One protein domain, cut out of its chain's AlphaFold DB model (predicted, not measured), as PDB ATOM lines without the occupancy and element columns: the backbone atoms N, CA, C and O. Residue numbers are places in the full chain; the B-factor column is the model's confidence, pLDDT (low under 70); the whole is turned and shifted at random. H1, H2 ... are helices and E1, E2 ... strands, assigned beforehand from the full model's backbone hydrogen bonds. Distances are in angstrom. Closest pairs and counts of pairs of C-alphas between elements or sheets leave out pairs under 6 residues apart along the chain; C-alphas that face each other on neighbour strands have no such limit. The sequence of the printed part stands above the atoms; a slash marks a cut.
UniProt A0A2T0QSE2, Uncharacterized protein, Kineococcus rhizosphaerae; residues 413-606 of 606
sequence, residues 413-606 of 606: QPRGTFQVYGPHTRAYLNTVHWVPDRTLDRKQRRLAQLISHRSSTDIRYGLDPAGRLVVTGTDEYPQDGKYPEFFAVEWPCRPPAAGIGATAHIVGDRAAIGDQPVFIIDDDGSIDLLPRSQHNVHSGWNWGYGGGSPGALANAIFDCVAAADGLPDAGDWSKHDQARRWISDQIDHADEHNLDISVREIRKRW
ATOM      1  N   GLN A 413     173.190 165.232 126.931       81.56
ATOM      2  CA  GLN A 413     174.173 164.404 127.641       81.56
ATOM      3  C   GLN A 413     174.689 163.273 126.750       81.56
ATOM      4  O   GLN A 413     173.878 162.622 126.094       81.56
ATOM      5  N   PRO A 414     175.996 162.952 126.776       81.19
ATOM      6  CA  PRO A 414     176.513 161.750 126.127       81.19
ATOM      7  C   PRO A 414     175.733 160.508 126.581       81.19
ATOM      8  O   PRO A 414     175.631 160.246 127.786       81.19
ATOM      9  N   ARG A 415     175.153 159.752 125.642       78.81
ATOM     10  CA  ARG A 415     174.415 158.516 125.943       78.81
ATOM     11  C   ARG A 415     174.801 157.354 125.042       78.81
ATOM     12  O   ARG A 415     175.514 157.531 124.060       78.81
ATOM     13  N   GLY A 416     174.388 156.172 125.519       70.94
ATOM     14  CA  GLY A 416     174.900 154.848 125.175       70.94
ATOM     15  C   GLY A 416     174.916 154.501 123.692       70.94
ATOM     16  O   GLY A 416     174.436 155.235 122.837       70.94
ATOM     17  N   THR A 417     175.514 153.351 123.404       82.81
ATOM     18  CA  THR A 417     175.709 152.862 122.039       82.81
ATOM     19  C   THR A 417     174.442 152.190 121.523       82.81
ATOM     20  O   THR A 417     174.052 151.129 122.010       82.81
ATOM     21  N   PHE A 418     173.816 152.798 120.521       87.19
ATOM     22  CA  PHE A 418     172.662 152.253 119.815       87.19
ATOM     23  C   PHE A 418     173.119 151.533 118.556       87.19
ATOM     24  O   PHE A 418     174.000 152.017 117.847       87.19
ATOM     25  N   GLN A 419     172.508 150.394 118.246       87.81
ATOM     26  CA  GLN A 419     172.727 149.746 116.957       87.81
ATOM     27  C   GLN A 419     172.055 150.566 115.851       87.81
ATOM     28  O   GLN A 419     170.930 151.032 116.014       87.81
ATOM     29  N   VAL A 420     172.721 150.727 114.709       90.81
ATOM     30  CA  VAL A 420     172.118 151.346 113.528       90.81
ATOM     31  C   VAL A 420     171.197 150.332 112.862       90.81
ATOM     32  O   VAL A 420     171.644 149.466 112.104       90.81
ATOM     33  N   TYR A 421     169.904 150.441 113.149       89.19
ATOM     34  CA  TYR A 421     168.883 149.516 112.675       89.19
ATOM     35  C   TYR A 421     167.675 150.269 112.112       89.19
ATOM     36  O   TYR A 421     167.279 151.289 112.655       89.19
ATOM     37  N   GLY A 422     167.094 149.747 111.029       91.12
ATOM     38  CA  GLY A 422     165.865 150.282 110.437       91.12
ATOM     39  C   GLY A 422     166.006 151.616 109.679       91.12
ATOM     40  O   GLY A 422     167.100 152.184 109.574       91.12
ATOM     41  N   PRO A 423     164.913 152.069 109.040       94.31
ATOM     42  CA  PRO A 423     164.898 153.276 108.220       94.31
ATOM     43  C   PRO A 423     165.010 154.582 109.018       94.31
ATOM     44  O   PRO A 423     165.661 155.503 108.523       94.31
ATOM     45  N   HIS A 424     164.433 154.689 110.218       95.19
ATOM     46  CA  HIS A 424     164.411 155.956 110.962       95.19
ATOM     47  C   HIS A 424     165.797 156.305 111.507       95.19
ATOM     48  O   HIS A 424     166.274 157.425 111.326       95.19
ATOM     49  N   THR A 425     166.514 155.322 112.053       94.00
ATOM     50  CA  THR A 425     167.899 155.519 112.502       94.00
ATOM     51  C   THR A 425     168.814 155.925 111.348       94.00
ATOM     52  O   THR A 425     169.667 156.801 111.492       94.00
ATOM     53  N   ARG A 426     168.623 155.331 110.162       95.44
ATOM     54  CA  ARG A 426     169.365 155.709 108.949       95.44
ATOM     55  C   ARG A 426     169.010 157.116 108.478       95.44
ATOM     56  O   ARG A 426     169.912 157.851 108.089       95.44
ATOM     57  N   ALA A 427     167.735 157.495 108.528       96.62
ATOM     58  CA  ALA A 427     167.290 158.843 108.193       96.62
ATOM     59  C   ALA A 427     167.949 159.886 109.107       96.62
ATOM     60  O   ALA A 427     168.528 160.840 108.597       96.62
ATOM     61  N   TYR A 428     167.969 159.645 110.421       96.50
ATOM     62  CA  TYR A 428     168.654 160.502 111.390       96.50
ATOM     63  C   TYR A 428     170.158 160.619 111.103       96.50
ATOM     64  O   TYR A 428     170.700 161.714 110.997       96.50
ATOM     65  N   LEU A 429     170.863 159.504 110.890       96.19
ATOM     66  CA  LEU A 429     172.301 159.557 110.601       96.19
ATOM     67  C   LEU A 429     172.632 160.243 109.265       96.19
ATOM     68  O   LEU A 429     173.724 160.793 109.118       96.19
ATOM     69  N   ASN A 430     171.702 160.259 108.308       96.94
ATOM     70  CA  ASN A 430     171.861 160.995 107.054       96.94
ATOM     71  C   ASN A 430     171.753 162.519 107.231       96.94
ATOM     72  O   ASN A 430     172.219 163.248 106.355       96.94
ATOM     73  N   THR A 431     171.184 163.018 108.337       96.81
ATOM     74  CA  THR A 431     171.170 164.460 108.643       96.81
ATOM     75  C   THR A 431     172.462 164.941 109.300       96.81
ATOM     76  O   THR A 431     172.660 166.144 109.456       96.81
ATOM     77  N   VAL A 432     173.341 164.025 109.716       96.00
ATOM     78  CA  VAL A 432     174.578 164.352 110.430       96.00
ATOM     79  C   VAL A 432     175.631 164.903 109.470       96.00
ATOM     80  O   VAL A 432     175.999 164.276 108.473       96.00
ATOM     81  N   HIS A 433     176.180 166.066 109.810       94.94
ATOM     82  CA  HIS A 433     177.341 166.637 109.147       94.94
ATOM     83  C   HIS A 433     178.628 166.042 109.725       94.94
ATOM     84  O   HIS A 433     179.114 166.462 110.778       94.94
ATOM     85  N   TRP A 434     179.181 165.047 109.031       92.56
ATOM     86  CA  TRP A 434     180.422 164.379 109.422       92.56
ATOM     87  C   TRP A 434     181.631 165.309 109.272       92.56
ATOM     88  O   TRP A 434     181.869 165.872 108.201       92.56
ATOM     89  N   VAL A 435     182.407 165.454 110.346       86.12
ATOM     90  CA  VAL A 435     183.613 166.285 110.380       86.12
ATOM     91  C   VAL A 435     184.864 165.428 110.147       86.12
ATOM     92  O   VAL A 435     184.942 164.311 110.659       86.12
ATOM     93  N   PRO A 436     185.858 165.920 109.382       77.31
ATOM     94  CA  PRO A 436     187.127 165.219 109.228       77.31
ATOM     95  C   PRO A 436     187.866 165.135 110.565       77.31
ATOM     96  O   PRO A 436     187.753 166.054 111.380       77.31
ATOM     97  N   ASP A 437     188.646 164.064 110.739       64.94
ATOM     98  CA  ASP A 437     189.432 163.774 111.942       64.94
ATOM     99  C   ASP A 437     190.181 165.021 112.434       64.94
ATOM    100  O   ASP A 437     191.101 165.541 111.792       64.94
ATOM    101  N   ARG A 438     189.743 165.534 113.582       60.34
ATOM    102  CA  ARG A 438     190.396 166.609 114.328       60.34
ATOM    103  C   ARG A 438     190.820 166.051 115.674       60.34
ATOM    104  O   ARG A 438     190.286 165.052 116.145       60.34
ATOM    105  N   THR A 439     191.768 166.730 116.309       66.06
ATOM    106  CA  THR A 439     192.039 166.535 117.734       66.06
ATOM    107  C   THR A 439     190.718 166.586 118.494       66.06
ATOM    108  O   THR A 439     190.041 167.616 118.438       66.06
ATOM    109  N   LEU A 440     190.361 165.481 119.151       66.25
ATOM    110  CA  LEU A 440     189.113 165.374 119.890       66.25
ATOM    111  C   LEU A 440     189.088 166.448 120.979       66.25
ATOM    112  O   LEU A 440     189.926 166.441 121.885       66.25
ATOM    113  N   ASP A 441     188.133 167.368 120.904       75.88
ATOM    114  CA  ASP A 441     187.828 168.237 122.033       75.88
ATOM    115  C   ASP A 441     187.283 167.414 123.220       75.88
ATOM    116  O   ASP A 441     187.079 166.198 123.148       75.88
ATOM    117  N   ARG A 442     187.072 168.054 124.374       75.81
ATOM    118  CA  ARG A 442     186.597 167.354 125.580       75.81
ATOM    119  C   ARG A 442     185.263 166.629 125.357       75.81
ATOM    120  O   ARG A 442     185.124 165.498 125.817       75.81
ATOM    121  N   LYS A 443     184.304 167.233 124.646       72.31
ATOM    122  CA  LYS A 443     183.001 166.604 124.358       72.31
ATOM    123  C   LYS A 443     183.178 165.376 123.468       72.31
ATOM    124  O   LYS A 443     182.588 164.329 123.731       72.31
ATOM    125  N   GLN A 444     184.066 165.479 122.485       73.75
ATOM    126  CA  GLN A 444     184.446 164.385 121.602       73.75
ATOM    127  C   GLN A 444     185.132 163.239 122.345       73.75
ATOM    128  O   GLN A 444     184.766 162.086 122.127       73.75
ATOM    129  N   ARG A 445     186.032 163.527 123.294       74.75
ATOM    130  CA  ARG A 445     186.643 162.505 124.164       74.75
ATOM    131  C   ARG A 445     185.604 161.786 125.036       74.75
ATOM    132  O   ARG A 445     185.644 160.560 125.120       74.75
ATOM    133  N   ARG A 446     184.649 162.524 125.623       77.00
ATOM    134  CA  ARG A 446     183.551 161.958 126.436       77.00
ATOM    135  C   ARG A 446     182.703 160.967 125.653       77.00
ATOM    136  O   ARG A 446     182.446 159.864 126.123       77.00
ATOM    137  N   LEU A 447     182.274 161.357 124.456       75.88
ATOM    138  CA  LEU A 447     181.414 160.514 123.631       75.88
ATOM    139  C   LEU A 447     182.187 159.338 123.010       75.88
ATOM    140  O   LEU A 447     181.652 158.234 122.932       75.88
ATOM    141  N   ALA A 448     183.461 159.535 122.652       73.06
ATOM    142  CA  ALA A 448     184.340 158.469 122.173       73.06
ATOM    143  C   ALA A 448     184.555 157.367 123.220       73.06
ATOM    144  O   ALA A 448     184.572 156.193 122.860       73.06
ATOM    145  N   GLN A 449     184.671 157.701 124.513       75.44
ATOM    146  CA  GLN A 449     184.822 156.686 125.566       75.44
ATOM    147  C   GLN A 449     183.589 155.775 125.690       75.44
ATOM    148  O   GLN A 449     183.732 154.580 125.927       75.44
ATOM    149  N   LEU A 450     182.377 156.289 125.444       73.50
ATOM    150  CA  LEU A 450     181.171 155.444 125.436       73.50
ATOM    151  C   LEU A 450     181.216 154.363 124.347       73.50
ATOM    152  O   LEU A 450     180.569 153.323 124.478       73.50
ATOM    153  N   ILE A 451     181.985 154.607 123.288       71.69
ATOM    154  CA  ILE A 451     182.205 153.680 122.182       71.69
ATOM    155  C   ILE A 451     183.489 152.868 122.365       71.69
ATOM    156  O   ILE A 451     183.542 151.748 121.877       71.69
ATOM    157  N   SER A 452     184.496 153.363 123.090       65.62
ATOM    158  CA  SER A 452     185.818 152.725 123.187       65.62
ATOM    159  C   SER A 452     185.812 151.352 123.862       65.62
ATOM    160  O   SER A 452     186.712 150.549 123.628       65.62
ATOM    161  N   HIS A 453     184.791 151.047 124.672       63.44
ATOM    162  CA  HIS A 453     184.565 149.694 125.195       63.44
ATOM    163  C   HIS A 453     184.166 148.684 124.113       63.44
ATOM    164  O   HIS A 453     184.252 147.478 124.342       63.44
ATOM    165  N   ARG A 454     183.729 149.161 122.945       64.31
ATOM    166  CA  ARG A 454     183.577 148.358 121.741       64.31
ATOM    167  C   ARG A 454     184.866 148.490 120.948       64.31
ATOM    168  O   ARG A 454     185.218 149.570 120.482       64.31
ATOM    169  N   SER A 455     185.568 147.375 120.817       59.28
ATOM    170  CA  SER A 455     186.585 147.162 119.798       59.28
ATOM    171  C   SER A 455     185.987 147.596 118.451       59.28
ATOM    172  O   SER A 455     185.114 146.906 117.940       59.28
ATOM    173  N   SER A 456     186.312 148.794 117.959       65.25
ATOM    174  CA  SER A 456     185.659 149.399 116.795       65.25
ATOM    175  C   SER A 456     186.692 149.800 115.766       65.25
ATOM    176  O   SER A 456     187.638 150.533 116.056       65.25
ATOM    177  N   THR A 457     186.426 149.406 114.530       67.31
ATOM    178  CA  THR A 457     187.086 149.949 113.342       67.31
ATOM    179  C   THR A 457     186.202 151.071 112.767       67.31
ATOM    180  O   THR A 457     185.000 151.102 113.034       67.31
ATOM    181  N   ASP A 458     186.786 152.056 112.082       80.56
ATOM    182  CA  ASP A 458     186.073 153.130 111.358       80.56
ATOM    183  C   ASP A 458     185.198 154.099 112.185       80.56
ATOM    184  O   ASP A 458     184.089 154.468 111.784       80.56
ATOM    185  N   ILE A 459     185.710 154.578 113.325       85.06
ATOM    186  CA  ILE A 459     185.022 155.611 114.116       85.06
ATOM    187  C   ILE A 459     184.942 156.932 113.327       85.06
ATOM    188  O   ILE A 459     185.956 157.459 112.870       85.06
ATOM    189  N   ARG A 460     183.737 157.500 113.206       88.00
ATOM    190  CA  ARG A 460     183.471 158.808 112.582       88.00
ATOM    191  C   ARG A 460     182.744 159.733 113.547       88.00
ATOM    192  O   ARG A 460     181.866 159.286 114.279       88.00
ATOM    193  N   TYR A 461     183.058 161.024 113.479       88.81
ATOM    194  CA  TYR A 461     182.462 162.077 114.303       88.81
ATOM    195  C   TYR A 461     181.689 163.059 113.425       88.81
ATOM    196  O   TYR A 461     182.129 163.403 112.327       88.81
ATOM    197  N   GLY A 462     180.544 163.532 113.893       91.44
ATOM    198  CA  GLY A 462     179.712 164.492 113.180       91.44
ATOM    199  C   GLY A 462     178.854 165.321 114.122       91.44
ATOM    200  O   GLY A 462     178.777 165.038 115.314       91.44
ATOM    201  N   LEU A 463     178.228 166.361 113.584       92.25
ATOM    202  CA  LEU A 463     177.244 167.175 114.295       92.25
ATOM    203  C   LEU A 463     175.888 167.010 113.620       92.25
ATOM    204  O   LEU A 463     175.798 167.064 112.392       92.25
ATOM    205  N   ASP A 464     174.845 166.801 114.405       94.06
ATOM    206  CA  ASP A 464     173.480 166.801 113.885       94.06
ATOM    207  C   ASP A 464     172.951 168.240 113.661       94.06
ATOM    208  O   ASP A 464     173.655 169.212 113.967       94.06
ATOM    209  N   PRO A 465     171.728 168.421 113.122       93.00
ATOM    210  CA  PRO A 465     171.166 169.753 112.880       93.00
ATOM    211  C   PRO A 465     171.016 170.635 114.130       93.00
ATOM    212  O   PRO A 465     170.981 171.858 114.005       93.00
ATOM    213  N   ALA A 466     170.955 170.038 115.326       90.69
ATOM    214  CA  ALA A 466     170.903 170.749 116.602       90.69
ATOM    215  C   ALA A 466     172.304 171.057 117.169       90.69
ATOM    216  O   ALA A 466     172.426 171.635 118.249       90.69
ATOM    217  N   GLY A 467     173.374 170.685 116.457       89.81
ATOM    218  CA  GLY A 467     174.759 170.883 116.880       89.81
ATOM    219  C   GLY A 467     175.236 169.885 117.937       89.81
ATOM    220  O   GLY A 467     176.282 170.114 118.548       89.81
ATOM    221  N   ARG A 468     174.500 168.791 118.164       90.69
ATOM    222  CA  ARG A 468     174.876 167.737 119.113       90.69
ATOM    223  C   ARG A 468     175.887 166.812 118.460       90.69
ATOM    224  O   ARG A 468     175.773 166.466 117.280       90.69
ATOM    225  N   LEU A 469     176.888 166.407 119.232       90.38
ATOM    226  CA  LEU A 469     177.909 165.501 118.733       90.38
ATOM    227  C   LEU A 469     177.339 164.092 118.532       90.38
ATOM    228  O   LEU A 469     176.737 163.527 119.443       90.38
ATOM    229  N   VAL A 470     177.592 163.516 117.359       91.69
ATOM    230  CA  VAL A 470     177.266 162.139 116.981       91.69
ATOM    231  C   VAL A 470     178.555 161.401 116.639       91.69
ATOM    232  O   VAL A 470     179.419 161.925 115.936       91.69
ATOM    233  N   VAL A 471     178.681 160.168 117.116       90.88
ATOM    234  CA  VAL A 471     179.792 159.270 116.796       90.88
ATOM    235  C   VAL A 471     179.228 157.962 116.283       90.88
ATOM    236  O   VAL A 471     178.299 157.430 116.878       90.88
ATOM    237  N   THR A 472     179.780 157.423 115.204       91.00
ATOM    238  CA  THR A 472     179.408 156.105 114.673       91.00
ATOM    239  C   THR A 472     180.643 155.246 114.450       91.00
ATOM    240  O   THR A 472     181.725 155.784 114.231       91.00
ATOM    241  N   GLY A 473     180.488 153.928 114.518       88.62
ATOM    242  CA  GLY A 473     181.543 152.953 114.257       88.62
ATOM    243  C   GLY A 473     180.958 151.573 113.973       88.62
ATOM    244  O   GLY A 473     179.741 151.377 114.041       88.62
ATOM    245  N   THR A 474     181.818 150.614 113.646       85.56
ATOM    246  CA  THR A 474     181.440 149.209 113.441       85.56
ATOM    247  C   THR A 474     182.108 148.320 114.476       85.56
ATOM    248  O   THR A 474     183.316 148.427 114.687       85.56
ATOM    249  N   ASP A 475     181.323 147.451 115.120       77.88
ATOM    250  CA  ASP A 475     181.815 146.503 116.131       77.88
ATOM    251  C   ASP A 475     182.841 145.539 115.503       77.88
ATOM    252  O   ASP A 475     182.673 145.147 114.355       77.88
ATOM    253  N   GLU A 476     183.898 145.147 116.215       70.06
ATOM    254  CA  GLU A 476     184.914 144.188 115.743       70.06
ATOM    255  C   GLU A 476     184.456 142.732 115.869       70.06
ATOM    256  O   GLU A 476     185.081 141.838 115.293       70.06
ATOM    257  N   TYR A 477     183.377 142.465 116.608       67.88
ATOM    258  CA  TYR A 477     182.827 141.122 116.742       67.88
ATOM    259  C   TYR A 477     181.598 140.963 115.842       67.88
ATOM    260  O   TYR A 477     180.586 141.636 116.046       67.88
ATOM    261  N   PRO A 478     181.647 140.068 114.840       64.69
ATOM    262  CA  PRO A 478     180.523 139.886 113.944       64.69
ATOM    263  C   PRO A 478     179.365 139.195 114.676       64.69
ATOM    264  O   PRO A 478     179.542 138.136 115.279       64.69
ATOM    265  N   GLN A 479     178.162 139.753 114.563       63.12
ATOM    266  CA  GLN A 479     176.910 139.050 114.846       63.12
ATOM    267  C   GLN A 479     176.388 138.470 113.530       63.12
ATOM    268  O   GLN A 479     176.232 139.195 112.549       63.12
ATOM    269  N   ASP A 480     176.184 137.153 113.469       66.88
ATOM    270  CA  ASP A 480     175.737 136.446 112.256       66.88
ATOM    271  C   ASP A 480     176.602 136.727 111.007       66.88
ATOM    272  O   ASP A 480     176.117 136.789 109.875       66.88
ATOM    273  N   GLY A 481     177.910 136.935 111.206       58.88
ATOM    274  CA  GLY A 481     178.850 137.247 110.124       58.88
ATOM    275  C   GLY A 481     178.791 138.694 109.618       58.88
ATOM    276  O   GLY A 481     179.423 139.001 108.608       58.88
ATOM    277  N   LYS A 482     178.063 139.589 110.299       67.44
ATOM    278  CA  LYS A 482     178.014 141.027 110.008       67.44
ATOM    279  C   LYS A 482     178.504 141.830 111.205       67.44
ATOM    280  O   LYS A 482     178.159 141.527 112.341       67.44
ATOM    281  N   TYR A 483     179.274 142.876 110.943       63.84
ATOM    282  CA  TYR A 483     179.682 143.843 111.956       63.84
ATOM    283  C   TYR A 483     178.553 144.858 112.140       63.84
ATOM    284  O   TYR A 483     178.290 145.629 111.211       63.84
ATOM    285  N   PRO A 484     177.811 144.830 113.263       79.06
ATOM    286  CA  PRO A 484     176.756 145.803 113.474       79.06
ATOM    287  C   PRO A 484     177.376 147.199 113.570       79.06
ATOM    288  O   PRO A 484     178.271 147.453 114.376       79.06
ATOM    289  N   GLU A 485     176.896 148.108 112.726       88.12
ATOM    290  CA  GLU A 485     177.172 149.532 112.881       88.12
ATOM    291  C   GLU A 485     176.413 150.033 114.110       88.12
ATOM    292  O   GLU A 485     175.273 149.629 114.363       88.12
ATOM    293  N   PHE A 486     177.040 150.906 114.882       89.50
ATOM    294  CA  PHE A 486     176.446 151.535 116.049       89.50
ATOM    295  C   PHE A 486     176.686 153.044 116.007       89.50
ATOM    296  O   PHE A 486     177.532 153.545 115.259       89.50
ATOM    297  N   PHE A 487     175.955 153.781 116.832       91.19
ATOM    298  CA  PHE A 487     176.219 155.190 117.074       91.19
ATOM    299  C   PHE A 487     175.989 155.569 118.540       91.19
ATOM    300  O   PHE A 487     175.237 154.914 119.260       91.19
ATOM    301  N   ALA A 488     176.661 156.624 118.979       90.94
ATOM    302  CA  ALA A 488     176.427 157.324 120.232       90.94
ATOM    303  C   ALA A 488     176.201 158.805 119.921       90.94
ATOM    304  O   ALA A 488     176.685 159.324 118.913       90.94
ATOM    305  N   VAL A 489     175.463 159.497 120.779       91.19
ATOM    306  CA  VAL A 489     175.109 160.905 120.574       91.19
ATOM    307  C   VAL A 489     175.024 161.648 121.906       91.19
ATOM    308  O   VAL A 489     174.721 161.052 122.945       91.19
ATOM    309  N   GLU A 490     175.292 162.953 121.889       90.31
ATOM    310  CA  GLU A 490     174.834 163.874 122.930       90.31
ATOM    311  C   GLU A 490     173.300 163.940 122.890       90.31
ATOM    312  O   GLU A 490     172.706 164.716 122.153       90.31
ATOM    313  N   TRP A 491     172.645 163.080 123.661       90.38
ATOM    314  CA  TRP A 491     171.199 162.900 123.640       90.38
ATOM    315  C   TRP A 491     170.473 164.087 124.284       90.38
ATOM    316  O   TRP A 491     170.868 164.483 125.387       90.38
ATOM    317  N   PRO A 492     169.411 164.639 123.667       91.44
ATOM    318  CA  PRO A 492     168.691 165.787 124.212       91.44
ATOM    319  C   PRO A 492     167.997 165.474 125.543       91.44
ATOM    320  O   PRO A 492     167.389 164.418 125.730       91.44
ATOM    321  N   CYS A 493     168.038 166.432 126.463       87.50
ATOM    322  CA  CYS A 493     167.318 166.395 127.741       87.50
ATOM    323  C   CYS A 493     166.106 167.341 127.760       87.50
ATOM    324  O   CYS A 493     165.440 167.464 128.785       87.50
ATOM    325  N   ARG A 494     165.863 168.064 126.660       86.50
ATOM    326  CA  ARG A 494     164.801 169.069 126.531       86.50
ATOM    327  C   ARG A 494     164.093 168.929 125.186       86.50
ATOM    328  O   ARG A 494     164.749 168.518 124.227       86.50
ATOM    329  N   PRO A 495     162.794 169.270 125.105       87.81
ATOM    330  CA  PRO A 495     162.092 169.364 123.829       87.81
ATOM    331  C   PRO A 495     162.801 170.323 122.865       87.81
ATOM    332  O   PRO A 495     163.487 171.247 123.317       87.81
ATOM    333  N   PRO A 496     162.628 170.131 121.544       87.75
ATOM    334  CA  PRO A 496     163.121 171.078 120.554       87.75
ATOM    335  C   PRO A 496     162.634 172.495 120.871       87.75
ATOM    336  O   PRO A 496     161.456 172.703 121.162       87.75
ATOM    337  N   ALA A 497     163.524 173.489 120.791       84.56
ATOM    338  CA  ALA A 497     163.185 174.881 121.110       84.56
ATOM    339  C   ALA A 497     162.092 175.463 120.192       84.56
ATOM    340  O   ALA A 497     161.372 176.378 120.583       84.56
ATOM    341  N   ALA A 498     161.956 174.921 118.977       86.50
ATOM    342  CA  ALA A 498     160.890 175.267 118.040       86.50
ATOM    343  C   ALA A 498     159.514 174.673 118.423       86.50
ATOM    344  O   ALA A 498     158.518 174.979 117.770       86.50
ATOM    345  N   GLY A 499     159.452 173.845 119.470       89.88
ATOM    346  CA  GLY A 499     158.295 173.026 119.813       89.88
ATOM    347  C   GLY A 499     158.207 171.760 118.957       89.88
ATOM    348  O   GLY A 499     159.113 171.439 118.190       89.88
ATOM    349  N   ILE A 500     157.101 171.030 119.105       93.19
ATOM    350  CA  ILE A 500     156.807 169.819 118.328       93.19
ATOM    351  C   ILE A 500     155.580 170.093 117.454       93.19
ATOM    352  O   ILE A 500     154.519 170.468 117.972       93.19
ATOM    353  N   GLY A 501     155.700 169.911 116.137       93.50
ATOM    354  CA  GLY A 501     154.597 170.113 115.201       93.50
ATOM    355  C   GLY A 501     153.366 169.276 115.559       93.50
ATOM    356  O   GLY A 501     153.460 168.169 116.084       93.50
ATOM    357  N   ALA A 502     152.161 169.795 115.299       93.06
ATOM    358  CA  ALA A 502     150.923 169.030 115.522       93.06
ATOM    359  C   ALA A 502     150.790 167.819 114.607       93.06
ATOM    360  O   ALA A 502     150.057 166.890 114.928       93.06
ATOM    361  N   THR A 503     151.493 167.844 113.490       94.75
ATOM    362  CA  THR A 503     151.589 166.769 112.516       94.75
ATOM    363  C   THR A 503     152.713 165.790 112.818       94.75
ATOM    364  O   THR A 503     152.749 164.744 112.191       94.75
ATOM    365  N   ALA A 504     153.577 166.073 113.796       97.50
ATOM    366  CA  ALA A 504     154.709 165.217 114.092       97.50
ATOM    367  C   ALA A 504     154.293 163.828 114.606       97.50
ATOM    368  O   ALA A 504     153.234 163.629 115.224       97.50
ATOM    369  N   HIS A 505     155.181 162.871 114.377       97.69
ATOM    370  CA  HIS A 505     155.082 161.484 114.792       97.69
ATOM    371  C   HIS A 505     156.272 161.112 115.677       97.69
ATOM    372  O   HIS A 505     157.407 161.511 115.422       97.69
ATOM    373  N   ILE A 506     156.007 160.334 116.723       96.50
ATOM    374  CA  ILE A 506     157.033 159.706 117.550       96.50
ATOM    375  C   ILE A 506     157.259 158.296 117.022       96.50
ATOM    376  O   ILE A 506     156.342 157.475 117.074       96.50
ATOM    377  N   VAL A 507     158.461 158.020 116.522       95.62
ATOM    378  CA  VAL A 507     158.757 156.782 115.794       95.62
ATOM    379  C   VAL A 507     159.974 156.046 116.340       95.62
ATOM    380  O   VAL A 507     160.860 156.643 116.946       95.62
ATOM    381  N   GLY A 508     160.052 154.741 116.100       92.56
ATOM    382  CA  GLY A 508     161.197 153.917 116.486       92.56
ATOM    383  C   GLY A 508     161.284 152.639 115.661       92.56
ATOM    384  O   GLY A 508     160.262 152.087 115.254       92.56
ATOM    385  N   ASP A 509     162.505 152.164 115.425       90.19
ATOM    386  CA  ASP A 509     162.774 150.932 114.677       90.19
ATOM    387  C   ASP A 509     162.921 149.744 115.644       90.19
ATOM    388  O   ASP A 509     163.685 149.832 116.606       90.19
ATOM    389  N   ARG A 510     162.237 148.610 115.414       80.38
ATOM    390  CA  ARG A 510     162.350 147.442 116.312       80.38
ATOM    391  C   ARG A 510     163.480 146.512 115.888       80.38
ATOM    392  O   ARG A 510     163.319 145.717 114.962       80.38
ATOM    393  N   ALA A 511     164.605 146.538 116.597       75.38
ATOM    394  CA  ALA A 511     165.630 145.507 116.443       75.38
ATOM    395  C   ALA A 511     165.258 144.213 117.183       75.38
ATOM    396  O   ALA A 511     164.488 144.216 118.146       75.38
ATOM    397  N   ALA A 512     165.863 143.096 116.766       67.38
ATOM    398  CA  ALA A 512     165.690 141.805 117.434       67.38
ATOM    399  C   ALA A 512     166.233 141.803 118.878       67.38
ATOM    400  O   ALA A 512     165.760 141.032 119.713       67.38
ATOM    401  N   ILE A 513     167.240 142.637 119.171       68.81
ATOM    402  CA  ILE A 513     167.938 142.674 120.460       68.81
ATOM    403  C   ILE A 513     168.325 144.119 120.802       68.81
ATOM    404  O   ILE A 513     168.754 144.878 119.936       68.81
ATOM    405  N   GLY A 514     168.237 144.460 122.090       73.50
ATOM    406  CA  GLY A 514     168.820 145.676 122.658       73.50
ATOM    407  C   GLY A 514     167.925 146.910 122.606       73.50
ATOM    408  O   GLY A 514     166.724 146.822 122.349       73.50
ATOM    409  N   ASP A 515     168.553 148.047 122.893       82.00
ATOM    410  CA  ASP A 515     167.915 149.356 123.000       82.00
ATOM    411  C   ASP A 515     167.944 150.081 121.674       82.00
ATOM    412  O   ASP A 515     168.988 150.160 121.026       82.00
ATOM    413  N   GLN A 516     166.798 150.635 121.303       87.00
ATOM    414  CA  GLN A 516     166.605 151.359 120.063       87.00
ATOM    415  C   GLN A 516     166.277 152.822 120.346       87.00
ATOM    416  O   GLN A 516     165.535 153.119 121.290       87.00
ATOM    417  N   PRO A 517     166.842 153.745 119.558       91.06
ATOM    418  CA  PRO A 517     166.510 155.153 119.656       91.06
ATOM    419  C   PRO A 517     165.043 155.386 119.264       91.06
ATOM    420  O   PRO A 517     164.493 154.686 118.412       91.06
ATOM    421  N   VAL A 518     164.422 156.385 119.886       93.88
ATOM    422  CA  VAL A 518     163.099 156.894 119.504       93.88
ATOM    423  C   VAL A 518     163.278 158.312 118.976       93.88
ATOM    424  O   VAL A 518     164.072 159.083 119.520       93.88
ATOM    425  N   PHE A 519     162.563 158.642 117.910       95.81
ATOM    426  CA  PHE A 519     162.701 159.881 117.156       95.81
ATOM    427  C   PHE A 519     161.387 160.660 117.118       95.81
ATOM    428  O   PHE A 519     160.308 160.091 117.263       95.81
ATOM    429  N   ILE A 520     161.496 161.961 116.881       96.88
ATOM    430  CA  ILE A 520     160.411 162.866 116.516       96.88
ATOM    431  C   ILE A 520     160.594 163.170 115.029       96.88
ATOM    432  O   ILE A 520     161.656 163.655 114.645       96.88
ATOM    433  N   ILE A 521     159.590 162.880 114.203       96.69
ATOM    434  CA  ILE A 521     159.589 163.206 112.772       96.69
ATOM    435  C   ILE A 521     158.439 164.155 112.476       96.69
ATOM    436  O   ILE A 521     157.300 163.848 112.823       96.69
ATOM    437  N   ASP A 522     158.723 165.282 111.828       95.44
ATOM    438  CA  ASP A 522     157.696 166.216 111.354       95.44
ATOM    439  C   ASP A 522     157.383 166.015 109.857       95.44
ATOM    440  O   ASP A 522     158.112 165.340 109.125       95.44
ATOM    441  N   ASP A 523     156.288 166.613 109.384       91.75
ATOM    442  CA  ASP A 523     155.795 166.487 108.001       91.75
ATOM    443  C   ASP A 523     156.770 167.064 106.960       91.75
ATOM    444  O   ASP A 523     156.735 166.686 105.786       91.75
ATOM    445  N   ASP A 524     157.647 167.983 107.374       92.44
ATOM    446  CA  ASP A 524     158.712 168.531 106.529       92.44
ATOM    447  C   ASP A 524     159.899 167.563 106.350       92.44
ATOM    448  O   ASP A 524     160.843 167.863 105.611       92.44
ATOM    449  N   GLY A 525     159.836 166.390 106.987       92.56
ATOM    450  CA  GLY A 525     160.869 165.364 106.972       92.56
ATOM    451  C   GLY A 525     162.012 165.630 107.948       92.56
ATOM    452  O   GLY A 525     162.986 164.872 107.944       92.56
ATOM    453  N   SER A 526     161.929 166.680 108.771       94.56
ATOM    454  CA  SER A 526     162.864 166.873 109.874       94.56
ATOM    455  C   SER A 526     162.752 165.713 110.861       94.56
ATOM    456  O   SER A 526     161.669 165.201 111.136       94.56
ATOM    457  N   ILE A 527     163.906 165.271 111.359       96.19
ATOM    458  CA  ILE A 527     164.016 164.177 112.316       96.19
ATOM    459  C   ILE A 527     164.922 164.604 113.463       96.19
ATOM    460  O   ILE A 527     166.032 165.096 113.253       96.19
ATOM    461  N   ASP A 528     164.438 164.400 114.678       95.38
ATOM    462  CA  ASP A 528     165.153 164.683 115.914       95.38
ATOM    463  C   ASP A 528     165.030 163.487 116.874       95.38
ATOM    464  O   ASP A 528     164.174 162.622 116.714       95.38
ATOM    465  N   LEU A 529     165.902 163.397 117.869       94.88
ATOM    466  CA  LEU A 529     165.847 162.401 118.931       94.88
ATOM    467  C   LEU A 529     164.758 162.779 119.935       94.88
ATOM    468  O   LEU A 529     164.657 163.940 120.329       94.88
ATOM    469  N   LEU A 530     163.997 161.792 120.416       93.81
ATOM    470  CA  LEU A 530     163.078 161.986 121.534       93.81
ATOM    471  C   LEU A 530     163.883 162.380 122.786       93.81
ATOM    472  O   LEU A 530     164.710 161.589 123.256       93.81
ATOM    473  N   PRO A 531     163.650 163.567 123.363       90.81
ATOM    474  CA  PRO A 531     164.293 163.981 124.592       90.81
ATOM    475  C   PRO A 531     164.025 163.016 125.731       90.81
ATOM    476  O   PRO A 531     162.933 162.476 125.912       90.81
ATOM    477  N   ARG A 532     165.045 162.842 126.554       84.44
ATOM    478  CA  ARG A 532     164.919 162.103 127.795       84.44
ATOM    479  C   ARG A 532     164.096 162.898 128.812       84.44
ATOM    480  O   ARG A 532     164.352 164.080 129.019       84.44
ATOM    481  N   SER A 533     163.201 162.212 129.525       76.38
ATOM    482  CA  SER A 533     162.540 162.776 130.708       76.38
ATOM    483  C   SER A 533     163.560 163.067 131.813       76.38
ATOM    484  O   SER A 533     164.406 162.228 132.149       76.38
ATOM    485  N   GLN A 534     163.460 164.247 132.424       66.69
ATOM    486  CA  GLN A 534     164.270 164.601 133.592       66.69
ATOM    487  C   GLN A 534     163.983 163.674 134.788       66.69
ATOM    488  O   GLN A 534     164.879 163.410 135.588       66.69
ATOM    489  N   HIS A 535     162.774 163.106 134.865       65.38
ATOM    490  CA  HIS A 535     162.340 162.237 135.961       65.38
ATOM    491  C   HIS A 535     162.793 160.784 135.823       65.38
ATOM    492  O   HIS A 535     162.803 160.054 136.814       65.38
ATOM    493  N   ASN A 536     163.185 160.344 134.625       65.56
ATOM    494  CA  ASN A 536     163.699 158.996 134.420       65.56
ATOM    495  C   ASN A 536     165.084 159.067 133.793       65.56
ATOM    496  O   ASN A 536     165.246 159.245 132.592       65.56
ATOM    497  N   VAL A 537     166.105 158.996 134.647       59.19
ATOM    498  CA  VAL A 537     167.488 159.279 134.255       59.19
ATOM    499  C   VAL A 537     168.261 158.068 133.748       59.19
ATOM    500  O   VAL A 537     169.309 158.225 133.122       59.19
ATOM    501  N   HIS A 538     167.762 156.863 134.006       57.03
ATOM    502  CA  HIS A 538     168.459 155.620 133.676       57.03
ATOM    503  C   HIS A 538     167.866 154.904 132.465       57.03
ATOM    504  O   HIS A 538     168.583 154.149 131.816       57.03
ATOM    505  N   SER A 539     166.592 155.145 132.147       59.88
ATOM    506  CA  SER A 539     165.871 154.399 131.118       59.88
ATOM    507  C   SER A 539     164.601 155.145 130.674       59.88
ATOM    508  O   SER A 539     164.124 156.002 131.412       59.88
ATOM    509  N   GLY A 540     164.025 154.830 129.510       64.31
ATOM    510  CA  GLY A 540     162.679 155.311 129.157       64.31
ATOM    511  C   GLY A 540     162.602 156.375 128.070       64.31
ATOM    512  O   GLY A 540     161.602 157.057 127.983       64.31
ATOM    513  N   TRP A 541     163.621 156.534 127.238       69.94
ATOM    514  CA  TRP A 541     163.564 157.315 125.984       69.94
ATOM    515  C   TRP A 541     164.030 156.471 124.788       69.94
ATOM    516  O   TRP A 541     164.312 156.968 123.702       69.94
ATOM    517  N   ASN A 542     164.144 155.170 125.034       77.81
ATOM    518  CA  ASN A 542     164.578 154.127 124.134       77.81
ATOM    519  C   ASN A 542     163.520 153.016 124.117       77.81
ATOM    520  O   ASN A 542     162.820 152.795 125.107       77.81
ATOM    521  N   TRP A 543     163.409 152.321 122.991       79.25
ATOM    522  CA  TRP A 543     162.459 151.234 122.769       79.25
ATOM    523  C   TRP A 543     163.192 149.888 122.695       79.25
ATOM    524  O   TRP A 543     164.324 149.829 122.226       79.25
ATOM    525  N   GLY A 544     162.580 148.796 123.163       74.44
ATOM    526  CA  GLY A 544     163.190 147.457 123.145       74.44
ATOM    527  C   GLY A 544     163.564 146.891 124.521       74.44
ATOM    528  O   GLY A 544     163.154 147.398 125.561       74.44
ATOM    529  N   TYR A 545     164.302 145.775 124.520       59.06
ATOM    530  CA  TYR A 545     164.425 144.856 125.668       59.06
ATOM    531  C   TYR A 545     165.496 145.216 126.718       59.06
ATOM    532  O   TYR A 545     165.596 144.511 127.724       59.06
ATOM    533  N   GLY A 546     166.285 146.275 126.528       57.53
ATOM    534  CA  GLY A 546     167.118 146.866 127.592       57.53
ATOM    535  C   GLY A 546     166.607 148.232 128.077       57.53
ATOM    536  O   GLY A 546     167.171 148.804 129.011       57.53
ATOM    537  N   GLY A 547     165.531 148.739 127.458       52.75
ATOM    538  CA  GLY A 547     164.944 150.034 127.741       52.75
ATOM    539  C   GLY A 547     164.112 150.004 129.009       52.75
ATOM    540  O   GLY A 547     163.750 148.950 129.539       52.75
ATOM    541  N   GLY A 548     163.798 151.195 129.511       59.03
ATOM    542  CA  GLY A 548     162.843 151.331 130.606       59.03
ATOM    543  C   GLY A 548     161.540 150.669 130.173       59.03
ATOM    544  O   GLY A 548     161.233 150.677 128.984       59.03
ATOM    545  N   SER A 549     160.802 150.063 131.106       69.12
ATOM    546  CA  SER A 549     159.510 149.425 130.812       69.12
ATOM    547  C   SER A 549     158.643 150.280 129.864       69.12
ATOM    548  O   SER A 549     158.804 151.498 129.855       69.12
ATOM    549  N   PRO A 550     157.689 149.714 129.101       80.56
ATOM    550  CA  PRO A 550     156.820 150.492 128.203       80.56
ATOM    551  C   PRO A 550     156.250 151.773 128.834       80.56
ATOM    552  O   PRO A 550     156.230 152.832 128.209       80.56
ATOM    553  N   GLY A 551     155.910 151.718 130.128       82.25
ATOM    554  CA  GLY A 551     155.490 152.884 130.903       82.25
ATOM    555  C   GLY A 551     156.551 153.987 131.044       82.25
ATOM    556  O   GLY A 551     156.205 155.160 131.042       82.25
ATOM    557  N   ALA A 552     157.838 153.657 131.138       82.50
ATOM    558  CA  ALA A 552     158.924 154.634 131.153       82.50
ATOM    559  C   ALA A 552     159.028 155.400 129.824       82.50
ATOM    560  O   ALA A 552     159.125 156.625 129.857       82.50
ATOM    561  N   LEU A 553     158.950 154.699 128.683       88.31
ATOM    562  CA  LEU A 553     158.912 155.337 127.362       88.31
ATOM    563  C   LEU A 553     157.646 156.176 127.176       88.31
ATOM    564  O   LEU A 553     157.727 157.312 126.714       88.31
ATOM    565  N   ALA A 554     156.493 155.668 127.618       89.56
ATOM    566  CA  ALA A 554     155.250 156.429 127.591       89.56
ATOM    567  C   ALA A 554     155.366 157.754 128.357       89.56
ATOM    568  O   ALA A 554     154.850 158.775 127.906       89.56
ATOM    569  N   ASN A 555     156.079 157.748 129.488       85.44
ATOM    570  CA  ASN A 555     156.311 158.949 130.282       85.44
ATOM    571  C   ASN A 555     157.222 159.935 129.562       85.44
ATOM    572  O   ASN A 555     156.879 161.104 129.510       85.44
ATOM    573  N   ALA A 556     158.327 159.498 128.951       88.31
ATOM    574  CA  ALA A 556     159.184 160.434 128.221       88.31
ATOM    575  C   ALA A 556     158.480 161.064 127.017       88.31
ATOM    576  O   ALA A 556     158.638 162.259 126.788       88.31
ATOM    577  N   ILE A 557     157.665 160.293 126.288       92.38
ATOM    578  CA  ILE A 557     156.834 160.833 125.204       92.38
ATOM    579  C   ILE A 557     155.869 161.883 125.757       92.38
ATOM    580  O   ILE A 557     155.776 162.985 125.217       92.38
ATOM    581  N   PHE A 558     155.169 161.551 126.842       90.25
ATOM    582  CA  PHE A 558     154.213 162.453 127.469       90.25
ATOM    583  C   PHE A 558     154.882 163.741 127.972       90.25
ATOM    584  O   PHE A 558     154.457 164.828 127.591       90.25
ATOM    585  N   ASP A 559     155.950 163.621 128.762       86.69
ATOM    586  CA  ASP A 559     156.701 164.738 129.344       86.69
ATOM    587  C   ASP A 559     157.292 165.638 128.251       86.69
ATOM    588  O   ASP A 559     157.273 166.862 128.361       86.69
ATOM    589  N   CYS A 560     157.782 165.042 127.160       90.69
ATOM    590  CA  CYS A 560     158.325 165.784 126.030       90.69
ATOM    591  C   CYS A 560     157.258 166.645 125.342       90.69
ATOM    592  O   CYS A 560     157.500 167.831 125.104       90.69
ATOM    593  N   VAL A 561     156.076 166.083 125.062       91.50
ATOM    594  CA  VAL A 561     154.961 166.839 124.467       91.50
ATOM    595  C   VAL A 561     154.432 167.889 125.452       91.50
ATOM    596  O   VAL A 561     154.175 169.015 125.037       91.50
ATOM    597  N   ALA A 562     154.358 167.569 126.751       87.62
ATOM    598  CA  ALA A 562     153.985 168.512 127.814       87.62
ATOM    599  C   ALA A 562     154.855 169.762 127.797       87.62
ATOM    600  O   ALA A 562     154.359 170.888 127.721       87.62
ATOM    601  N   ALA A 563     156.166 169.532 127.851       85.94
ATOM    602  CA  ALA A 563     157.157 170.582 127.930       85.94
ATOM    603  C   ALA A 563     157.195 171.403 126.635       85.94
ATOM    604  O   ALA A 563     157.320 172.623 126.697       85.94
ATOM    605  N   ALA A 564     157.029 170.762 125.472       89.00
ATOM    606  CA  ALA A 564     156.938 171.455 124.186       89.00
ATOM    607  C   ALA A 564     155.697 172.363 124.081       89.00
ATOM    608  O   ALA A 564     155.766 173.409 123.439       89.00
ATOM    609  N   ASP A 565     154.591 171.988 124.730       87.50
ATOM    610  CA  ASP A 565     153.332 172.745 124.729       87.50
ATOM    611  C   ASP A 565     153.241 173.782 125.865       87.50
ATOM    612  O   ASP A 565     152.239 174.492 125.976       87.50
ATOM    613  N   GLY A 566     154.274 173.893 126.711       83.69
ATOM    614  CA  GLY A 566     154.279 174.789 127.871       83.69
ATOM    615  C   GLY A 566     153.221 174.423 128.916       83.69
ATOM    616  O   GLY A 566     152.720 175.296 129.629       83.69
ATOM    617  N   LEU A 567     152.835 173.148 128.974       78.81
ATOM    618  CA  LEU A 567     151.842 172.656 129.920       78.81
ATOM    619  C   LEU A 567     152.506 172.420 131.284       78.81
ATOM    620  O   LEU A 567     153.664 172.002 131.333       78.81
ATOM    621  N   PRO A 568     151.807 172.720 132.399       66.88
ATOM    622  CA  PRO A 568     152.363 172.539 133.731       66.88
ATOM    623  C   PRO A 568     152.763 171.082 133.946       66.88
ATOM    624  O   PRO A 568     152.114 170.167 133.436       66.88
ATOM    625  N   ASP A 569     153.831 170.904 134.722       63.31
ATOM    626  CA  ASP A 569     154.428 169.605 134.993       63.31
ATOM    627  C   ASP A 569     153.367 168.588 135.452       63.31
ATOM    628  O   ASP A 569     152.458 168.902 136.230       63.31
ATOM    629  N   ALA A 570     153.464 167.357 134.946       54.25
ATOM    630  CA  ALA A 570     152.421 166.326 134.951       54.25
ATOM    631  C   ALA A 570     152.106 165.732 136.339       54.25
ATOM    632  O   ALA A 570     151.501 164.660 136.448       54.25
ATOM    633  N   GLY A 571     152.515 166.412 137.412       56.72
ATOM    634  CA  GLY A 571     152.419 165.982 138.803       56.72
ATOM    635  C   GLY A 571     150.996 165.709 139.296       56.72
ATOM    636  O   GLY A 571     150.838 165.069 140.333       56.72
ATOM    637  N   ASP A 572     149.956 166.107 138.555       62.84
ATOM    638  CA  ASP A 572     148.591 165.605 138.747       62.84
ATOM    639  C   ASP A 572     148.311 164.419 137.809       62.84
ATOM    640  O   ASP A 572     147.573 164.503 136.822       62.84
ATOM    641  N   TRP A 573     148.918 163.284 138.156       60.38
ATOM    642  CA  TRP A 573     148.868 162.012 137.424       60.38
ATOM    643  C   TRP A 573     147.439 161.565 137.092       60.38
ATOM    644  O   TRP A 573     147.221 160.860 136.111       60.38
ATOM    645  N   SER A 574     146.456 161.996 137.888       62.28
ATOM    646  CA  SER A 574     145.050 161.633 137.724       62.28
ATOM    647  C   SER A 574     144.380 162.294 136.517       62.28
ATOM    648  O   SER A 574     143.455 161.717 135.943       62.28
ATOM    649  N   LYS A 575     144.852 163.475 136.095       62.28
ATOM    650  CA  LYS A 575     144.250 164.249 134.997       62.28
ATOM    651  C   LYS A 575     144.720 163.814 133.614       62.28
ATOM    652  O   LYS A 575     144.008 164.036 132.643       62.28
ATOM    653  N   HIS A 576     145.880 163.166 133.530       73.50
ATOM    654  CA  HIS A 576     146.529 162.820 132.258       73.50
ATOM    655  C   HIS A 576     146.705 161.310 132.046       73.50
ATOM    656  O   HIS A 576     147.366 160.860 131.108       73.50
ATOM    657  N   ASP A 577     146.065 160.513 132.899       80.38
ATOM    658  CA  ASP A 577     146.103 159.052 132.872       80.38
ATOM    659  C   ASP A 577     145.569 158.484 131.542       80.38
ATOM    660  O   ASP A 577     146.076 157.485 131.040       80.38
ATOM    661  N   GLN A 578     144.596 159.148 130.903       83.44
ATOM    662  CA  GLN A 578     144.048 158.693 129.619       83.44
ATOM    663  C   GLN A 578     145.074 158.761 128.480       83.44
ATOM    664  O   GLN A 578     145.248 157.770 127.766       83.44
ATOM    665  N   ALA A 579     145.759 159.897 128.309       85.88
ATOM    666  CA  ALA A 579     146.793 160.055 127.290       85.88
ATOM    667  C   ALA A 579     147.953 159.079 127.528       85.88
ATOM    668  O   ALA A 579     148.381 158.397 126.603       85.88
ATOM    669  N   ARG A 580     148.401 158.929 128.780       85.06
ATOM    670  CA  ARG A 580     149.507 158.028 129.140       85.06
ATOM    671  C   ARG A 580     149.177 156.556 128.941       85.06
ATOM    672  O   ARG A 580     149.986 155.835 128.365       85.06
ATOM    673  N   ARG A 581     147.990 156.107 129.362       87.25
ATOM    674  CA  ARG A 581     147.523 154.737 129.093       87.25
ATOM    675  C   ARG A 581     147.423 154.471 127.605       87.25
ATOM    676  O   ARG A 581     147.799 153.395 127.171       87.25
ATOM    677  N   TRP A 582     146.947 155.450 126.837       92.06
ATOM    678  CA  TRP A 582     146.892 155.322 125.389       92.06
ATOM    679  C   TRP A 582     148.295 155.226 124.774       92.06
ATOM    680  O   TRP A 582     148.519 154.329 123.975       92.06
ATOM    681  N   ILE A 583     149.257 156.062 125.183       92.56
ATOM    682  CA  ILE A 583     150.653 155.959 124.718       92.56
ATOM    683  C   ILE A 583     151.249 154.593 125.093       92.56
ATOM    684  O   ILE A 583     151.840 153.941 124.240       92.56
ATOM    685  N   SER A 584     151.067 154.135 126.337       89.50
ATOM    686  CA  SER A 584     151.532 152.808 126.773       89.50
ATOM    687  C   SER A 584     150.919 151.699 125.926       89.50
ATOM    688  O   SER A 584     151.641 150.829 125.461       89.50
ATOM    689  N   ASP A 585     149.614 151.771 125.663       88.06
ATOM    690  CA  ASP A 585     148.902 150.829 124.801       88.06
ATOM    691  C   ASP A 585     149.459 150.831 123.369       88.06
ATOM    692  O   ASP A 585     149.640 149.763 122.792       88.06
ATOM    693  N   GLN A 586     149.807 152.000 122.814       92.44
ATOM    694  CA  GLN A 586     150.474 152.081 121.510       92.44
ATOM    695  C   GLN A 586     151.889 151.489 121.534       92.44
ATOM    696  O   GLN A 586     152.297 150.896 120.546       92.44
ATOM    697  N   ILE A 587     152.640 151.614 122.632       90.00
ATOM    698  CA  ILE A 587     153.981 151.014 122.764       90.00
ATOM    699  C   ILE A 587     153.887 149.489 122.917       90.00
ATOM    700  O   ILE A 587     154.687 148.767 122.322       90.00
ATOM    701  N   ASP A 588     152.915 149.005 123.692       84.44
ATOM    702  CA  ASP A 588     152.687 147.578 123.945       84.44
ATOM    703  C   ASP A 588     152.185 146.845 122.689       84.44
ATOM    704  O   ASP A 588     152.529 145.681 122.474       84.44
ATOM    705  N   HIS A 589     151.402 147.534 121.850       83.56
ATOM    706  CA  HIS A 589     150.839 147.005 120.603       83.56
ATOM    707  C   HIS A 589     151.519 147.530 119.339       83.56
ATOM    708  O   HIS A 589     151.035 147.241 118.240       83.56
ATOM    709  N   ALA A 590     152.615 148.286 119.469       80.69
ATOM    710  CA  ALA A 590     153.454 148.642 118.334       80.69
ATOM    711  C   ALA A 590     153.789 147.345 117.594       80.69
ATOM    712  O   ALA A 590     154.125 146.331 118.225       80.69
ATOM    713  N   ASP A 591     153.587 147.353 116.275       67.06
ATOM    714  CA  ASP A 591     153.681 146.139 115.480       67.06
ATOM    715  C   ASP A 591     155.078 145.502 115.623       67.06
ATOM    716  O   ASP A 591     156.015 146.056 116.212       67.06
ATOM    717  N   GLU A 592     155.243 144.275 115.133       58.03
ATOM    718  CA  GLU A 592     156.524 143.563 115.237       58.03
ATOM    719  C   GLU A 592     157.701 144.316 114.579       58.03
ATOM    720  O   GLU A 592     158.840 143.846 114.651       58.03
ATOM    721  N   HIS A 593     157.469 145.470 113.941       64.31
ATOM    722  CA  HIS A 593     158.433 146.150 113.097       64.31
ATOM    723  C   HIS A 593     158.719 147.605 113.511       64.31
ATOM    724  O   HIS A 593     159.898 147.956 113.522       64.31
ATOM    725  N   ASN A 594     157.739 148.433 113.897       83.88
ATOM    726  CA  ASN A 594     157.936 149.867 114.158       83.88
ATOM    727  C   ASN A 594     156.995 150.451 115.233       83.88
ATOM    728  O   ASN A 594     155.835 150.066 115.369       83.88
ATOM    729  N   LEU A 595     157.503 151.445 115.962       91.81
ATOM    730  CA  LEU A 595     156.718 152.355 116.795       91.81
ATOM    731  C   LEU A 595     156.292 153.552 115.935       91.81
ATOM    732  O   LEU A 595     157.134 154.117 115.240       91.81
ATOM    733  N   ASP A 596     155.021 153.946 116.008       94.88
ATOM    734  CA  ASP A 596     154.492 155.151 115.357       94.88
ATOM    735  C   ASP A 596     153.326 155.731 116.176       94.88
ATOM    736  O   ASP A 596     152.251 155.133 116.277       94.88
ATOM    737  N   ILE A 597     153.543 156.892 116.798       95.56
ATOM    738  CA  ILE A 597     152.553 157.577 117.635       95.56
ATOM    739  C   ILE A 597     152.374 159.019 117.162       95.56
ATOM    740  O   ILE A 597     153.284 159.839 117.244       95.56
ATOM    741  N   SER A 598     151.155 159.368 116.748       96.31
ATOM    742  CA  SER A 598     150.819 160.734 116.326       96.31
ATOM    743  C   SER A 598     150.727 161.705 117.510       96.31
ATOM    744  O   SER A 598     149.894 161.526 118.406       96.31
ATOM    745  N   VAL A 599     151.489 162.805 117.463       96.06
ATOM    746  CA  VAL A 599     151.441 163.889 118.466       96.06
ATOM    747  C   VAL A 599     150.058 164.547 118.512       96.06
ATOM    748  O   VAL A 599     149.559 164.883 119.588       96.06
ATOM    749  N   ARG A 600     149.366 164.651 117.370       95.44
ATOM    750  CA  ARG A 600     147.972 165.125 117.307       95.44
ATOM    751  C   ARG A 600     147.032 164.304 118.186       95.44
ATOM    752  O   ARG A 600     146.161 164.865 118.849       95.44
ATOM    753  N   GLU A 601     147.165 162.979 118.159       94.94
ATOM    754  CA  GLU A 601     146.284 162.088 118.918       94.94
ATOM    755  C   GLU A 601     146.603 162.104 120.416       94.94
ATOM    756  O   GLU A 601     145.661 161.990 121.209       94.94
ATOM    757  N   ILE A 602     147.873 162.329 120.790       92.56
ATOM    758  CA  ILE A 602     148.282 162.629 122.174       92.56
ATOM    759  C   ILE A 602     147.556 163.889 122.647       92.56
ATOM    760  O   ILE A 602     146.792 163.826 123.608       92.56
ATOM    761  N   ARG A 603     147.705 165.006 121.923       92.25
ATOM    762  CA  ARG A 603     147.085 166.299 122.266       92.25
ATOM    763  C   ARG A 603     145.559 166.245 122.334       92.25
ATOM    764  O   ARG A 603     144.961 166.942 123.135       92.25
ATOM    765  N   LYS A 604     144.913 165.413 121.516       92.12
ATOM    766  CA  LYS A 604     143.451 165.215 121.544       92.12
ATOM    767  C   LYS A 604     142.959 164.462 122.789       92.12
ATOM    768  O   LYS A 604     141.779 164.553 123.122       92.12
ATOM    769  N   ARG A 605     143.820 163.641 123.395       87.88
ATOM    770  CA  ARG A 605     143.542 162.868 124.624       87.88
ATOM    771  C   ARG A 605     144.027 163.572 125.886       87.88
ATOM    772  O   ARG A 605     143.817 163.035 126.974       87.88
ATOM    773  N   TRP A 606     144.697 164.706 125.712       81.44
ATOM    774  CA  TRP A 606     144.944 165.686 126.754       81.44
ATOM    775  C   TRP A 606     143.649 166.429 127.069       81.44
ATOM    776  O   TRP A 606     143.400 166.655 128.274       81.44
TER     777      TRP A 606
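Overview. This is residues 413 to 606 of the 606 residues of an uncharacterized protein of Kineococcus rhizosphaerae (UniProt A0A2T0QSE2). Two strongly twisted five-strand sheets make two lobes that follow each other along the longest axis. The first, E1 E5 E4 E3 E2, has H2 packed on one face; the second, branched sheet of E6 to E10 has H1 across its strands, while H3, H4 and H5 gather at the end away from the first sheet. The printed part has 194 residues, with five named helices and ten named strands in the order E1 H1 E2 H2 E3 E4 E5 E6 E7 E8 E9 H3 H4 E10 H5; neighbour strands are antiparallel, and the class is mixed. The whole is compact, with a radius of gyration of the C-alphas of 16.7 A and spans of 49 by 35 by 30 A.

Arrangement. Start at edge strand E1, residues 413 to 419, where N 415 is 3.0 A from O 489 of E5, residues 485 to 492. E4, residues 469 to 475, forms hairpins with E5, N 488 to O 471 at 2.8 A, and with E3, residues 456 to 463, N 460 to O 472 at 2.8 A; E3 E4 E5 is a meander, each strand the antiparallel neighbour of the one before. N 433 of edge strand E2, residues 433 to 435, is 2.8 A from O 463. H2, residues 442 to 452, is on this sheet at a height of 7.9 A, over E5 and E4, in two layers, a helix on one face of a sheet; its closest C-alphas to E5 are Leu 447 and Ala 488, 6.8 A. In the second sheet, E7, residues 515 to 521, has E6, residues 505 to 509, on one side, N 507 to O 519 at 2.9 A. E8, residues 527 to 529, and E9, residues 542 to 544, lie on its other side, N 520 to O 528 and N 516 to O 543 both at 2.8 A; E6 E7 E8 is a second meander. E10, residues 594 to 598, pairs with E6, N 506 to O 597 at 2.8 A. H1, residues 422 to 430, is on this sheet at 8.6 A, across the strands, and only grazes the first sheet with residues 425 to 429. H3, residues 550 to 564, touches H4, residues 577 to 588, at a steep tilt of 53 degrees, closest C-alphas Ala 554 and Ser 584, 5.3 A. H4, with residues 578 to 583 alone, touches H5, residues 599 to 605. Every O i to N i+4 pair is within hydrogen-bond range in H3, H4 and H5, against 4 of 5 in H1 and 5 of 7 in H2.

Along the chain. Find C-alpha 413 at (174.173, 164.404, 127.641), where E1 begins. E5 is 21.6 A long, H3 21.3 A, and H5 ends at C-alpha 605, (143.542, 162.868, 124.624).

Size, cuts and confidence. The printed part has no cut, and its farthest C-alphas, Asp 437 and Ser 574, are 51.4 A apart. The links E5 to E6, E8 to E9 and H3 to H4 are long. Mean pLDDT is 82.3; 43 residues are under 70, among them 534 to 541 and 568 to 575.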